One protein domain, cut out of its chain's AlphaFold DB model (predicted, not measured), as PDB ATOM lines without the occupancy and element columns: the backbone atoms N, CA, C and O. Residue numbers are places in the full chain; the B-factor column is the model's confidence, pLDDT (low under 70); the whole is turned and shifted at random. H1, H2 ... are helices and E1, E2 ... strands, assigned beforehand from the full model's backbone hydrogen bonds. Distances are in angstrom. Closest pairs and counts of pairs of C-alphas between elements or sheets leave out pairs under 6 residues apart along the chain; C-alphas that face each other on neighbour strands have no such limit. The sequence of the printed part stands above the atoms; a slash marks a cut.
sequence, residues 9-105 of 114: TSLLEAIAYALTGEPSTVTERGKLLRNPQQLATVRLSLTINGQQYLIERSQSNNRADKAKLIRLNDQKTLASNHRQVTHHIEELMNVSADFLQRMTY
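This is residues 9 to 105 of the 114 residues of the protein "AAA_23 domain-containing protein" of Beggiatoa sp. PS (UniProt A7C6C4). A twisted wall of four antiparallel strands, E1 to E4, has two helices over one face: H1 crosses E1 and E2, and H3 runs along E3. The last helix, H4, packs on H1 off the sheet, while the short H2 sits where E2 ends and E3 begins; the other face of the sheet has no named helix over it. The printed part has 97 residues, with four named helices and four named strands in the order H1 H2 E1 E2 E3 E4 H3 H4, and the sheet's order is E1 - E2 - E3 - E4. The class is mixed, helices and strands, in two layers, with the helices H1 and H3 on one face of a sheet. The whole is compact and rounded, with a radius of gyration of the C-alphas of 12.9 A and spans of 35 by 26 by 20 A.

H1, residues 9 to 20, is on the sheet of E1, residues 40 to 48, E2, residues 51 to 60, E3, residues 63 to 71, and E4, residues 76 to 79. Its height over the sheet is 8.3 A, and it lies over E1 and, only just, with 3 of its C-alphas, over E2. It runs across the strands, at 67 degrees to E1 on the local plane; its closest C-alphas to E1 are those of Ala 18 and Val 42, 6.3 A apart. H2, residues 29 to 32, only grazes the sheet, with the C-alphas of Gly 30 and Ser 60 7.2 A apart, its closest to E2. H2 is close to H1 but not clearly touching, with the C-alphas of Ser 10 and Leu 32 closest at 7.2 A. The strands E1 to E4 form a meander, each strand the antiparallel neighbour of the one before, and each successive pair is a hairpin. E1 and E2 stand at 163 degrees, with N 44 and O 55 2.9 A apart, within hydrogen-bond range. E2 and E3 stand at 168 degrees, with N 56 and O 68 at 2.9 A. E3 and E4 stand at 142 degrees, with N 78 and O 69 at 2.8 A. E1 and E4 are the edge strands and are apart. H3, residues 82 to 93, is on the sheet on the same face as H1, at a height over the sheet of 8.5 A. It lies over E3, with the C-alphas of Ala 67 and His 82 closest at 5.1 A, and runs only just along the strands, at 28 degrees to E3 on the local plane. H1 and H3 only just touch, with 3 pairs of C-alphas within 8 A, the closest being Thr 20 and Thr 86 at 5.7 A; their lines are about perpendicular, at 89 degrees. H4, residues 97 to 104, is not on the sheet but touches H1, with the C-alphas of Thr 20 and Ala 97 closest at 5.3 A, at a shallow tilt of 26 degrees, opposite ways. H3 and H4 are close but not clearly touching, with the C-alphas of Glu 90 and Ala 97 closest at 6.4 A. In H1, H3 and H4 every O i to N i+4 pair is within hydrogen-bond range; H2 is too short for such a pair.

H1 begins at C-alpha 9, (-33.331, 50.872, 13.764), and is 16.1 A long. H2, Arg 29 to Leu 32, follows. E1, Ala 40 to Ile 48, is 25.2 A long, E2, Gln 51 to Ser 60, 30.3 A, and E3, Arg 63 to Arg 71, 25.6 A; E2 begins at C-alpha 51, (-53.962, 60.096, -1.772). E4, Lys 76 to Ala 79, is short. H3, His 82 to Met 93, is 16.5 A long, and H4, Ala 97 to Thr 104, ends at C-alpha 104, (-35.469, 52.493, 3.845).

The C-alphas farthest apart are those of Gln 37 and Gly 50, 38.3 A. The printed part has no cut and no long link. The mean pLDDT of the printed part is 90.2, and residues 104 to 105 are under 70.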
ATOM      1  N   THR A   9     -33.400  51.933  14.772       80.44
ATOM      2  CA  THR A   9     -33.331  50.872  13.764       80.44
ATOM      3  C   THR A   9     -34.630  50.078  13.742       80.44
ATOM      4  O   THR A   9     -35.151  49.820  12.672       80.44
ATOM      5  N   SER A  10     -35.228  49.794  14.905       84.88
ATOM      6  CA  SER A  10     -36.529  49.119  14.988       84.88
ATOM      7  C   SER A  10     -37.664  49.904  14.319       84.88
ATOM      8  O   SER A  10     -38.574  49.295  13.769       84.88
ATOM      9  N   LEU A  11     -37.625  51.242  14.339       86.31
ATOM     10  CA  LEU A  11     -38.599  52.067  13.620       86.31
ATOM     11  C   LEU A  11     -38.405  51.973  12.099       86.31
ATOM     12  O   LEU A  11     -39.385  51.801  11.382       86.31
ATOM     13  N   LEU A  12     -37.161  52.057  11.616       85.88
ATOM     14  CA  LEU A  12     -36.859  51.898  10.188       85.88
ATOM     15  C   LEU A  12     -37.228  50.494   9.694       85.88
ATOM     16  O   LEU A  12     -37.869  50.364   8.657       85.88
ATOM     17  N   GLU A  13     -36.937  49.466  10.491       86.31
ATOM     18  CA  GLU A  13     -37.378  48.088  10.248       86.31
ATOM     19  C   GLU A  13     -38.897  47.976  10.160       86.31
ATOM     20  O   GLU A  13     -39.414  47.309   9.273       86.31
ATOM     21  N   ALA A  14     -39.640  48.639  11.051       90.75
ATOM     22  CA  ALA A  14     -41.096  48.612  10.998       90.75
ATOM     23  C   ALA A  14     -41.627  49.247   9.701       90.75
ATOM     24  O   ALA A  14     -42.550  48.707   9.092       90.75
ATOM     25  N   ILE A  15     -41.032  50.356   9.250       91.38
ATOM     26  CA  ILE A  15     -41.397  51.001   7.982       91.38
ATOM     27  C   ILE A  15     -41.073  50.077   6.801       91.38
ATOM     28  O   ILE A  15     -41.952  49.831   5.972       91.38
ATOM     29  N   ALA A  16     -39.864  49.511   6.755       89.94
ATOM     30  CA  ALA A  16     -39.445  48.582   5.706       89.94
ATOM     31  C   ALA A  16     -40.366  47.355   5.652       89.94
ATOM     32  O   ALA A  16     -40.863  46.991   4.584       89.94
ATOM     33  N   TYR A  17     -40.679  46.783   6.818       91.62
ATOM     34  CA  TYR A  17     -41.595  45.661   6.954       91.62
ATOM     35  C   TYR A  17     -43.007  46.006   6.473       91.62
ATOM     36  O   TYR A  17     -43.625  45.206   5.774       91.62
ATOM     37  N   ALA A  18     -43.531  47.190   6.799       94.69
ATOM     38  CA  ALA A  18     -44.844  47.613   6.321       94.69
ATOM     39  C   ALA A  18     -44.881  47.713   4.789       94.69
ATOM     40  O   ALA A  18     -45.807  47.189   4.167       94.69
ATOM     41  N   LEU A  19     -43.865  48.326   4.178       93.88
ATOM     42  CA  LEU A  19     -43.811  48.524   2.729       93.88
ATOM     43  C   LEU A  19     -43.617  47.200   1.975       93.88
ATOM     44  O   LEU A  19     -44.378  46.884   1.063       93.88
ATOM     45  N   THR A  20     -42.658  46.380   2.398       91.19
ATOM     46  CA  THR A  20     -42.190  45.225   1.611       91.19
ATOM     47  C   THR A  20     -42.754  43.887   2.092       91.19
ATOM     48  O   THR A  20     -42.964  42.972   1.299       91.19
ATOM     49  N   GLY A  21     -43.082  43.778   3.383       90.38
ATOM     50  CA  GLY A  21     -43.446  42.521   4.042       90.38
ATOM     51  C   GLY A  21     -42.254  41.700   4.543       90.38
ATOM     52  O   GLY A  21     -42.473  40.653   5.165       90.38
ATOM     53  N   GLU A  22     -41.028  42.177   4.329       85.19
ATOM     54  CA  GLU A  22     -39.788  41.513   4.723       85.19
ATOM     55  C   GLU A  22     -38.989  42.361   5.733       85.19
ATOM     56  O   GLU A  22     -39.063  43.592   5.710       85.19
ATOM     57  N   PRO A  23     -38.259  41.720   6.663       79.31
ATOM     58  CA  PRO A  23     -37.274  42.399   7.503       79.31
ATOM     59  C   PRO A  23     -36.099  42.936   6.663       79.31
ATOM     60  O   PRO A  23     -35.672  42.278   5.715       79.31
ATOM     61  N   SER A  24     -35.534  44.098   7.022       75.44
ATOM     62  CA  SER A  24     -34.422  44.706   6.268       75.44
ATOM     63  C   SER A  24     -33.022  44.349   6.778       75.44
ATOM     64  O   SER A  24     -32.097  44.282   5.974       75.44
ATOM     65  N   THR A  25     -32.851  44.079   8.076       75.00
ATOM     66  CA  THR A  25     -31.532  43.833   8.708       75.00
ATOM     67  C   THR A  25     -31.306  42.415   9.202       75.00
ATOM     68  O   THR A  25     -30.181  42.056   9.548       75.00
ATOM     69  N   VAL A  26     -32.360  41.604   9.284       74.38
ATOM     70  CA  VAL A  26     -32.291  40.265   9.873       74.38
ATOM     71  C   VAL A  26     -32.956  39.242   8.972       74.38
ATOM     72  O   VAL A  26     -34.017  39.483   8.414       74.38
ATOM     73  N   THR A  27     -32.358  38.058   8.880       73.12
ATOM     74  CA  THR A  27     -32.921  36.933   8.122       73.12
ATOM     75  C   THR A  27     -34.082  36.265   8.866       73.12
ATOM     76  O   THR A  27     -34.974  35.683   8.258       73.12
ATOM     77  N   GLU A  28     -34.090  36.352  10.200       77.69
ATOM     78  CA  GLU A  28     -35.104  35.741  11.064       77.69
ATOM     79  C   GLU A  28     -36.102  36.792  11.569       77.69
ATOM     80  O   GLU A  28     -35.760  37.650  12.385       77.69
ATOM     81  N   ARG A  29     -37.370  36.674  11.156       76.94
ATOM     82  CA  ARG A  29     -38.474  37.580  11.545       76.94
ATOM     83  C   ARG A  29     -38.625  37.745  13.058       76.94
ATOM     84  O   ARG A  29     -38.880  38.848  13.539       76.94
ATOM     85  N   GLY A  30     -38.417  36.658  13.801       76.44
ATOM     86  CA  GLY A  30     -38.486  36.621  15.260       76.44
ATOM     87  C   GLY A  30     -37.590  37.635  15.969       76.44
ATOM     88  O   GLY A  30     -37.966  38.160  17.014       76.44
ATOM     89  N   LYS A  31     -36.443  37.987  15.371       81.19
ATOM     90  CA  LYS A  31     -35.483  38.941  15.951       81.19
ATOM     91  C   LYS A  31     -35.996  40.383  15.970       81.19
ATOM     92  O   LYS A  31     -35.477  41.195  16.731       81.19
ATOM     93  N   LEU A  32     -37.027  40.700  15.183       78.38
ATOM     94  CA  LEU A  32     -37.698  42.004  15.219       78.38
ATOM     95  C   LEU A  32     -38.799  42.084  16.285       78.38
ATOM     96  O   LEU A  32     -39.338  43.163  16.541       78.38
ATOM     97  N   LEU A  33     -39.170  40.958  16.900       83.88
ATOM     98  CA  LEU A  33     -40.261  40.912  17.861       83.88
ATOM     99  C   LEU A  33     -39.761  41.285  19.250       83.88
ATOM    100  O   LEU A  33     -38.867  40.653  19.805       83.88
ATOM    101  N   ARG A  34     -40.423  42.267  19.868       85.06
ATOM    102  CA  ARG A  34     -40.218  42.577  21.289       85.06
ATOM    103  C   ARG A  34     -40.548  41.380  22.181       85.06
ATOM    104  O   ARG A  34     -39.892  41.163  23.192       85.06
ATOM    105  N   ASN A  35     -41.594  40.646  21.812       86.25
ATOM    106  CA  ASN A  35     -42.019  39.417  22.457       86.25
ATOM    107  C   ASN A  35     -42.353  38.382  21.363       86.25
ATOM    108  O   ASN A  35     -43.397  38.513  20.720       86.25
ATOM    109  N   PRO A  36     -41.508  37.358  21.154       83.62
ATOM    110  CA  PRO A  36     -41.733  36.308  20.161       83.62
ATOM    111  C   PRO A  36     -43.027  35.501  20.342       83.62
ATOM    112  O   PRO A  36     -43.520  34.907  19.385       83.62
ATOM    113  N   GLN A  37     -43.594  35.466  21.552       86.38
ATOM    114  CA  GLN A  37     -44.843  34.753  21.831       86.38
ATOM    115  C   GLN A  37     -46.097  35.568  21.474       86.38
ATOM    116  O   GLN A  37     -47.204  35.034  21.518       86.38
ATOM    117  N   GLN A  38     -45.951  36.849  21.128       88.94
ATOM    118  CA  GLN A  38     -47.064  37.736  20.802       88.94
ATOM    119  C   GLN A  38     -47.053  38.138  19.328       88.94
ATOM    120  O   GLN A  38     -46.007  38.228  18.686       88.94
ATOM    121  N   LEU A  39     -48.246  38.402  18.790       91.50
ATOM    122  CA  LEU A  39     -48.393  38.953  17.449       91.50
ATOM    123  C   LEU A  39     -47.873  40.396  17.436       91.50
ATOM    124  O   LEU A  39     -48.353  41.234  18.200       91.50
ATOM    125  N   ALA A  40     -46.930  40.696  16.548       93.25
ATOM    126  CA  ALA A  40     -46.537  42.068  16.264       93.25
ATOM    127  C   ALA A  40     -47.334  42.593  15.076       93.25
ATOM    128  O   ALA A  40     -47.453  41.908  14.061       93.25
ATOM    129  N   THR A  41     -47.822  43.824  15.190       95.06
ATOM    130  CA  THR A  41     -48.550  44.513  14.125       95.06
ATOM    131  C   THR A  41     -47.895  45.854  13.858       95.06
ATOM    132  O   THR A  41     -47.671  46.635  14.782       95.06
ATOM    133  N   VAL A  42     -47.635  46.135  12.585       95.75
ATOM    134  CA  VAL A  42     -47.231  47.454  12.109       95.75
ATOM    135  C   VAL A  42     -48.381  48.065  11.327       95.75
ATOM    136  O   VAL A  42     -48.993  47.414  10.478       95.75
ATOM    137  N   ARG A  43     -48.660  49.333  11.626       97.81
ATOM    138  CA  ARG A  43     -49.595  50.180  10.891       97.81
ATOM    139  C   ARG A  43     -48.836  51.389  10.376       97.81
ATOM    140  O   ARG A  43     -48.296  52.148  11.178       97.81
ATOM    141  N   LEU A  44     -48.793  51.544   9.062       96.75
ATOM    142  CA  LEU A  44     -48.135  52.657   8.394       96.75
ATOM    143  C   LEU A  44     -49.165  53.427   7.576       96.75
ATOM    144  O   LEU A  44     -49.706  52.905   6.603       96.75
ATOM    145  N   SER A  45     -49.409  54.671   7.972       97.56
ATOM    146  CA  SER A  45     -50.152  55.624   7.153       97.56
ATOM    147  C   SER A  45     -49.176  56.406   6.285       97.56
ATOM    148  O   SER A  45     -48.180  56.923   6.791       97.56
ATOM    149  N   LEU A  46     -49.464  56.514   4.992       95.06
ATOM    150  CA  LEU A  46     -48.650  57.265   4.041       95.06
ATOM    151  C   LEU A  46     -49.517  57.973   3.003       95.06
ATOM    152  O   LEU A  46     -50.655  57.583   2.747       95.06
ATOM    153  N   THR A  47     -48.956  59.019   2.404       96.38
ATOM    154  CA  THR A  47     -49.583  59.754   1.303       96.38
ATOM    155  C   THR A  47     -48.759  59.550   0.041       96.38
ATOM    156  O   THR A  47     -47.560  59.818   0.050       96.38
ATOM    157  N   ILE A  48     -49.395  59.098  -1.037       93.50
ATOM    158  CA  ILE A  48     -48.778  58.929  -2.358       93.50
ATOM    159  C   ILE A  48     -49.605  59.748  -3.342       93.50
ATOM    160  O   ILE A  48     -50.813  59.544  -3.445       93.50
ATOM    161  N   ASN A  49     -48.976  60.701  -4.036       92.88
ATOM    162  CA  ASN A  49     -49.638  61.573  -5.019       92.88
ATOM    163  C   ASN A  49     -50.917  62.249  -4.478       92.88
ATOM    164  O   ASN A  49     -51.936  62.322  -5.157       92.88
ATOM    165  N   GLY A  50     -50.882  62.698  -3.217       95.44
ATOM    166  CA  GLY A  50     -52.014  63.348  -2.544       95.44
ATOM    167  C   GLY A  50     -53.109  62.404  -2.025       95.44
ATOM    168  O   GLY A  50     -54.017  62.868  -1.342       95.44
ATOM    169  N   GLN A  51     -53.023  61.096  -2.285       97.44
ATOM    170  CA  GLN A  51     -53.962  60.096  -1.772       97.44
ATOM    171  C   GLN A  51     -53.416  59.420  -0.507       97.44
ATOM    172  O   GLN A  51     -52.252  59.020  -0.467       97.44
ATOM    173  N   GLN A  52     -54.259  59.270   0.519       98.12
ATOM    174  CA  GLN A  52     -53.880  58.655   1.793       98.12
ATOM    175  C   GLN A  52     -54.179  57.154   1.817       98.12
ATOM    176  O   GLN A  52     -55.278  56.709   1.473       98.12
ATOM    177  N   TYR A  53     -53.213  56.385   2.305       98.44
ATOM    178  CA  TYR A  53     -53.293  54.939   2.440       98.44
ATOM    179  C   TYR A  53     -52.881  54.503   3.842       98.44
ATOM    180  O   TYR A  53     -52.032  55.129   4.477       98.44
ATOM    181  N   LEU A  54     -53.460  53.398   4.297       98.56
ATOM    182  CA  LEU A  54     -53.063  52.673   5.495       98.56
ATOM    183  C   LEU A  54     -52.623  51.268   5.099       98.56
ATOM    184  O   LEU A  54     -53.397  50.498   4.528       98.56
ATOM    185  N   ILE A  55     -51.389  50.932   5.451       98.38
ATOM    186  CA  ILE A  55     -50.858  49.578   5.382       98.38
ATOM    187  C   ILE A  55     -50.904  48.985   6.786       98.38
ATOM    188  O   ILE A  55     -50.387  49.578   7.731       98.38
ATOM    189  N   GLU A  56     -51.486  47.803   6.926       98.25
ATOM    190  CA  GLU A  56     -51.418  47.005   8.148       98.25
ATOM    191  C   GLU A  56     -50.755  45.673   7.816       98.25
ATOM    192  O   GLU A  56     -51.189  44.990   6.890       98.25
ATOM    193  N   ARG A  57     -49.718  45.290   8.563       97.06
ATOM    194  CA  ARG A  57     -49.123  43.949   8.490       97.06
ATOM    195  C   ARG A  57     -48.894  43.400   9.885       97.06
ATOM    196  O   ARG A  57     -48.433  44.129  10.761       97.06
ATOM    197  N   SER A  58     -49.147  42.113  10.079       95.12
ATOM    198  CA  SER A  58     -48.830  41.402  11.311       95.12
ATOM    199  C   SER A  58     -47.929  40.200  11.058       95.12
ATOM    200  O   SER A  58     -47.912  39.625   9.971       95.12
ATOM    201  N   GLN A  59     -47.130  39.846  12.059       92.25
ATOM    202  CA  GLN A  59     -46.309  38.639  12.053       92.25
ATOM    203  C   GLN A  59     -46.201  38.049  13.454       92.25
ATOM    204  O   GLN A  59     -46.219  38.763  14.459       92.25
ATOM    205  N   SER A  60     -46.064  36.731  13.499       90.25
ATOM    206  CA  SER A  60     -45.586  36.006  14.672       90.25
ATOM    207  C   SER A  60     -44.140  35.566  14.444       90.25
ATOM    208  O   SER A  60     -43.569  35.807  13.380       90.25
ATOM    209  N   ASN A  61     -43.533  34.905  15.431       86.38
ATOM    210  CA  ASN A  61     -42.121  34.508  15.377       86.38
ATOM    211  C   ASN A  61     -41.726  33.758  14.098       86.38
ATOM    212  O   ASN A  61     -40.639  33.968  13.566       86.38
ATOM    213  N   ASN A  62     -42.624  32.903  13.604       83.50
ATOM    214  CA  ASN A  62     -42.307  31.931  12.559       83.50
ATOM    215  C   ASN A  62     -43.037  32.197  11.236       83.50
ATOM    216  O   ASN A  62     -42.798  31.478  10.270       83.50
ATOM    217  N   ARG A  63     -43.963  33.163  11.176       85.44
ATOM    218  CA  ARG A  63     -44.740  33.416   9.955       85.44
ATOM    219  C   ARG A  63     -45.263  34.843   9.857       85.44
ATOM    220  O   ARG A  63     -45.625  35.463  10.857       85.44
ATOM    221  N   ALA A  64     -45.381  35.302   8.617       86.88
ATOM    222  CA  ALA A  64     -46.285  36.383   8.259       86.88
ATOM    223  C   ALA A  64     -47.734  35.965   8.572       86.88
ATOM    224  O   ALA A  64     -48.089  34.794   8.414       86.88
ATOM    225  N   ASP A  65     -48.546  36.901   9.059       92.25
ATOM    226  CA  ASP A  65     -49.931  36.645   9.449       92.25
ATOM    227  C   ASP A  65     -50.889  37.426   8.533       92.25
ATOM    228  O   ASP A  65     -51.142  37.001   7.405       92.25
ATOM    229  N   LYS A  66     -51.415  38.575   8.967       95.56
ATOM    230  CA  LYS A  66     -52.367  39.371   8.180       95.56
ATOM    231  C   LYS A  66     -51.659  40.513   7.466       95.56
ATOM    232  O   LYS A  66     -50.757  41.130   8.021       95.56
ATOM    233  N   ALA A  67     -52.149  40.867   6.279       97.88
ATOM    234  CA  ALA A  67     -51.772  42.103   5.607       97.88
ATOM    235  C   ALA A  67     -52.980  42.760   4.944       97.88
ATOM    236  O   ALA A  67     -53.825  42.070   4.378       97.88
ATOM    237  N   LYS A  68     -53.057  44.089   5.003       98.38
ATOM    238  CA  LYS A  68     -54.089  44.885   4.341       98.38
ATOM    239  C   LYS A  68     -53.511  46.185   3.806       98.38
ATOM    240  O   LYS A  68     -52.668  46.803   4.452       98.38
ATOM    241  N   LEU A  69     -54.033  46.612   2.664       98.56
ATOM    242  CA  LEU A  69     -53.856  47.957   2.130       98.56
ATOM    243  C   LEU A  69     -55.232  48.599   2.002       98.56
ATOM    244  O   LEU A  69     -56.103  48.069   1.311       98.56
ATOM    245  N   ILE A  70     -55.420  49.729   2.669       98.69
ATOM    246  CA  ILE A  70     -56.682  50.461   2.712       98.69
ATOM    247  C   ILE A  70     -56.432  51.854   2.158       98.69
ATOM    248  O   ILE A  70     -55.487  52.529   2.559       98.69
ATOM    249  N   ARG A  71     -57.290  52.299   1.248       98.31
ATOM    250  CA  ARG A  71     -57.344  53.695   0.832       98.31
ATOM    251  C   ARG A  71     -58.242  54.450   1.806       98.31
ATOM    252  O   ARG A  71     -59.370  54.036   2.057       98.31
ATOM    253  N   LEU A  72     -57.726  55.507   2.422       97.62
ATOM    254  CA  LEU A  72     -58.376  56.104   3.591       97.62
ATOM    255  C   LEU A  72     -59.537  57.037   3.243       97.62
ATOM    256  O   LEU A  72     -60.442  57.185   4.063       97.62
ATOM    257  N   ASN A  73     -59.546  57.625   2.044       95.38
ATOM    258  CA  ASN A  73     -60.598  58.549   1.613       95.38
ATOM    259  C   ASN A  73     -61.983  57.882   1.502       95.38
ATOM    260  O   ASN A  73     -62.988  58.514   1.804       95.38
ATOM    261  N   ASP A  74     -62.026  56.618   1.080       96.88
ATOM    262  CA  ASP A  74     -63.241  55.832   0.842       96.88
ATOM    263  C   ASP A  74     -63.292  54.544   1.688       96.88
ATOM    264  O   ASP A  74     -64.218  53.748   1.551       96.88
ATOM    265  N   GLN A  75     -62.301  54.331   2.566       97.44
ATOM    266  CA  GLN A  75     -62.122  53.117   3.375       97.44
ATOM    267  C   GLN A  75     -62.082  51.822   2.540       97.44
ATOM    268  O   GLN A  75     -62.336  50.724   3.049       97.44
ATOM    269  N   LYS A  76     -61.733  51.910   1.251       98.00
ATOM    270  CA  LYS A  76     -61.692  50.751   0.362       98.00
ATOM    271  C   LYS A  76     -60.456  49.904   0.646       98.00
ATOM    272  O   LYS A  76     -59.321  50.367   0.535       98.00
ATOM    273  N   THR A  77     -60.670  48.622   0.944       98.38
ATOM    274  CA  THR A  77     -59.579  47.636   0.983       98.38
ATOM    275  C   THR A  77     -59.155  47.317  -0.447       98.38
ATOM    276  O   THR A  77     -59.953  46.812  -1.233       98.38
ATOM    277  N   LEU A  78     -57.909  47.634  -0.785       98.19
ATOM    278  CA  LEU A  78     -57.337  47.383  -2.107       98.19
ATOM    279  C   LEU A  78     -56.664  46.007  -2.182       98.19
ATOM    280  O   LEU A  78     -56.698  45.360  -3.218       98.19
ATOM    281  N   ALA A  79     -56.100  45.539  -1.066       98.25
ATOM    282  CA  ALA A  79     -55.456  44.233  -0.961       98.25
ATOM    283  C   ALA A  79     -55.605  43.653   0.453       98.25
ATOM    284  O   ALA A  79     -55.678  44.405   1.429       98.25
ATOM    285  N   SER A  80     -55.633  42.321   0.568       96.62
ATOM    286  CA  SER A  80     -55.918  41.605   1.828       96.62
ATOM    287  C   SER A  80     -54.953  40.455   2.151       96.62
ATOM    288  O   SER A  80     -55.182  39.696   3.095       96.62
ATOM    289  N   ASN A  81     -53.860  40.319   1.395       96.31
ATOM    290  CA  ASN A  81     -52.764  39.402   1.709       96.31
ATOM    291  C   ASN A  81     -51.400  40.021   1.378       96.31
ATOM    292  O   ASN A  81     -51.317  40.998   0.637       96.31
ATOM    293  N   HIS A  82     -50.324  39.439   1.919       95.25
ATOM    294  CA  HIS A  82     -48.979  40.016   1.835       95.25
ATOM    295  C   HIS A  82     -48.519  40.260   0.396       95.25
ATOM    296  O   HIS A  82     -47.967  41.321   0.123       95.25
ATOM    297  N   ARG A  83     -48.784  39.308  -0.507       95.50
ATOM    298  CA  ARG A  83     -48.367  39.379  -1.911       95.50
ATOM    299  C   ARG A  83     -49.074  40.508  -2.651       95.50
ATOM    300  O   ARG A  83     -48.420  41.307  -3.307       95.50
ATOM    301  N   GLN A  84     -50.397  40.591  -2.515       97.75
ATOM    302  CA  GLN A  84     -51.195  41.649  -3.139       97.75
ATOM    303  C   GLN A  84     -50.859  43.028  -2.570       97.75
ATOM    304  O   GLN A  84     -50.792  43.991  -3.323       97.75
ATOM    305  N   VAL A  85     -50.632  43.127  -1.254       98.00
ATOM    306  CA  VAL A  85     -50.246  44.393  -0.618       98.00
ATOM    307  C   VAL A  85     -48.909  44.876  -1.172       98.00
ATOM    308  O   VAL A  85     -48.822  46.034  -1.561       98.00
ATOM    309  N   THR A  86     -47.899  44.003  -1.258       96.69
ATOM    310  CA  THR A  86     -46.601  44.369  -1.845       96.69
ATOM    311  C   THR A  86     -46.758  44.796  -3.304       96.69
ATOM    312  O   THR A  86     -46.349  45.900  -3.637       96.69
ATOM    313  N   HIS A  87     -47.442  44.003  -4.136       96.62
ATOM    314  CA  HIS A  87     -47.663  44.334  -5.550       96.62
ATOM    315  C   HIS A  87     -48.338  45.699  -5.737       96.62
ATOM    316  O   HIS A  87     -47.889  46.518  -6.527       96.62
ATOM    317  N   HIS A  88     -49.392  45.988  -4.971       97.31
ATOM    318  CA  HIS A  88     -50.047  47.292  -5.048       97.31
ATOM    319  C   HIS A  88     -49.158  48.443  -4.584       97.31
ATOM    320  O   HIS A  88     -49.268  49.539  -5.121       97.31
ATOM    321  N   ILE A  89     -48.301  48.235  -3.583       95.81
ATOM    322  CA  ILE A  89     -47.344  49.264  -3.163       95.81
ATOM    323  C   ILE A  89     -46.337  49.527  -4.286       95.81
ATOM    324  O   ILE A  89     -46.069  50.690  -4.580       95.81
ATOM    325  N   GLU A  90     -45.846  48.479  -4.951       95.31
ATOM    326  CA  GLU A  90     -44.944  48.612  -6.099       95.31
ATOM    327  C   GLU A  90     -45.600  49.383  -7.250       95.31
ATOM    328  O   GLU A  90     -44.992  50.300  -7.796       95.31
ATOM    329  N   GLU A  91     -46.864  49.084  -7.568       95.81
ATOM    330  CA  GLU A  91     -47.644  49.809  -8.580       95.81
ATOM    331  C   GLU A  91     -47.878  51.278  -8.195       95.81
ATOM    332  O   GLU A  91     -47.733  52.171  -9.028       95.81
ATOM    333  N   LEU A  92     -48.226  51.549  -6.932       94.81
ATOM    334  CA  LEU A  92     -48.497  52.906  -6.447       94.81
ATOM    335  C   LEU A  92     -47.237  53.776  -6.415       94.81
ATOM    336  O   LEU A  92     -47.320  54.976  -6.678       94.81
ATOM    337  N   MET A  93     -46.093  53.190  -6.062       91.44
ATOM    338  CA  MET A  93     -44.816  53.900  -5.962       91.44
ATOM    339  C   MET A  93     -44.005  53.859  -7.261       91.44
ATOM    340  O   MET A  93     -43.060  54.630  -7.389       91.44
ATOM    341  N   ASN A  94     -44.382  53.004  -8.219       92.31
ATOM    342  CA  ASN A  94     -43.649  52.711  -9.453       92.31
ATOM    343  C   ASN A  94     -42.194  52.270  -9.200       92.31
ATOM    344  O   ASN A  94     -41.258  52.701  -9.875       92.31
ATOM    345  N   VAL A  95     -42.001  51.453  -8.165       90.06
ATOM    346  CA  VAL A  95     -40.694  51.044  -7.635       90.06
ATOM    347  C   VAL A  95     -40.823  49.641  -7.040       90.06
ATOM    348  O   VAL A  95     -41.809  49.362  -6.367       90.06
ATOM    349  N   SER A  96     -39.833  48.766  -7.243       90.50
ATOM    350  CA  SER A  96     -39.856  47.407  -6.680       90.50
ATOM    351  C   SER A  96     -39.638  47.376  -5.163       90.50
ATOM    352  O   SER A  96     -38.983  48.248  -4.586       90.50
ATOM    353  N   ALA A  97     -40.118  46.319  -4.508       86.00
ATOM    354  CA  ALA A  97     -39.930  46.092  -3.079       86.00
ATOM    355  C   ALA A  97     -38.443  46.055  -2.686       86.00
ATOM    356  O   ALA A  97     -38.066  46.656  -1.681       86.00
ATOM    357  N   ASP A  98     -37.591  45.441  -3.514       85.50
ATOM    358  CA  ASP A  98     -36.139  45.397  -3.298       85.50
ATOM    359  C   ASP A  98     -35.521  46.800  -3.266       85.50
ATOM    360  O   ASP A  98     -34.645  47.095  -2.447       85.50
ATOM    361  N   PHE A  99     -35.978  47.694  -4.144       84.81
ATOM    362  CA  PHE A  99     -35.497  49.069  -4.164       84.81
ATOM    363  C   PHE A  99     -36.016  49.857  -2.955       84.81
ATOM    364  O   PHE A  99     -35.240  50.565  -2.312       84.81
ATOM    365  N   LEU A 100     -37.289  49.685  -2.578       83.12
ATOM    366  CA  LEU A 100     -37.854  50.290  -1.364       83.12
ATOM    367  C   LEU A 100     -37.110  49.845  -0.098       83.12
ATOM    368  O   LEU A 100     -36.870  50.658   0.801       83.12
ATOM    369  N   GLN A 101     -36.703  48.576  -0.033       81.25
ATOM    370  CA  GLN A 101     -35.916  48.040   1.074       81.25
ATOM    371  C   GLN A 101     -34.556  48.740   1.179       81.25
ATOM    372  O   GLN A 101     -34.185  49.191   2.263       81.25
ATOM    373  N   ARG A 102     -33.861  48.924   0.049       76.75
ATOM    374  CA  ARG A 102     -32.581  49.653  -0.012       76.75
ATOM    375  C   ARG A 102     -32.719  51.133   0.343       76.75
ATOM    376  O   ARG A 102     -31.837  51.682   0.992       76.75
ATOM    377  N   MET A 103     -33.818  51.784  -0.045       72.56
ATOM    378  CA  MET A 103     -34.077  53.181   0.331       72.56
ATOM    379  C   MET A 103     -34.340  53.348   1.830       72.56
ATOM    380  O   MET A 103     -33.917  54.333   2.430       72.56
ATOM    381  N   THR A 104     -35.075  52.409   2.429       68.62
ATOM    382  CA  THR A 104     -35.469  52.493   3.845       68.62
ATOM    383  C   THR A 104     -34.307  52.137   4.772       68.62
ATOM    384  O   THR A 104     -34.210  52.663   5.883       68.62
ATOM    385  N   TYR A 105     -33.408  51.270   4.304       64.31
ATOM    386  CA  TYR A 105     -32.214  50.861   5.022       64.31
ATOM    387  C   TYR A 105     -30.992  50.885   4.095       64.31
ATOM    388  O   TYR A 105     -30.688  49.908   3.412       64.31
TER     389      TYR A 105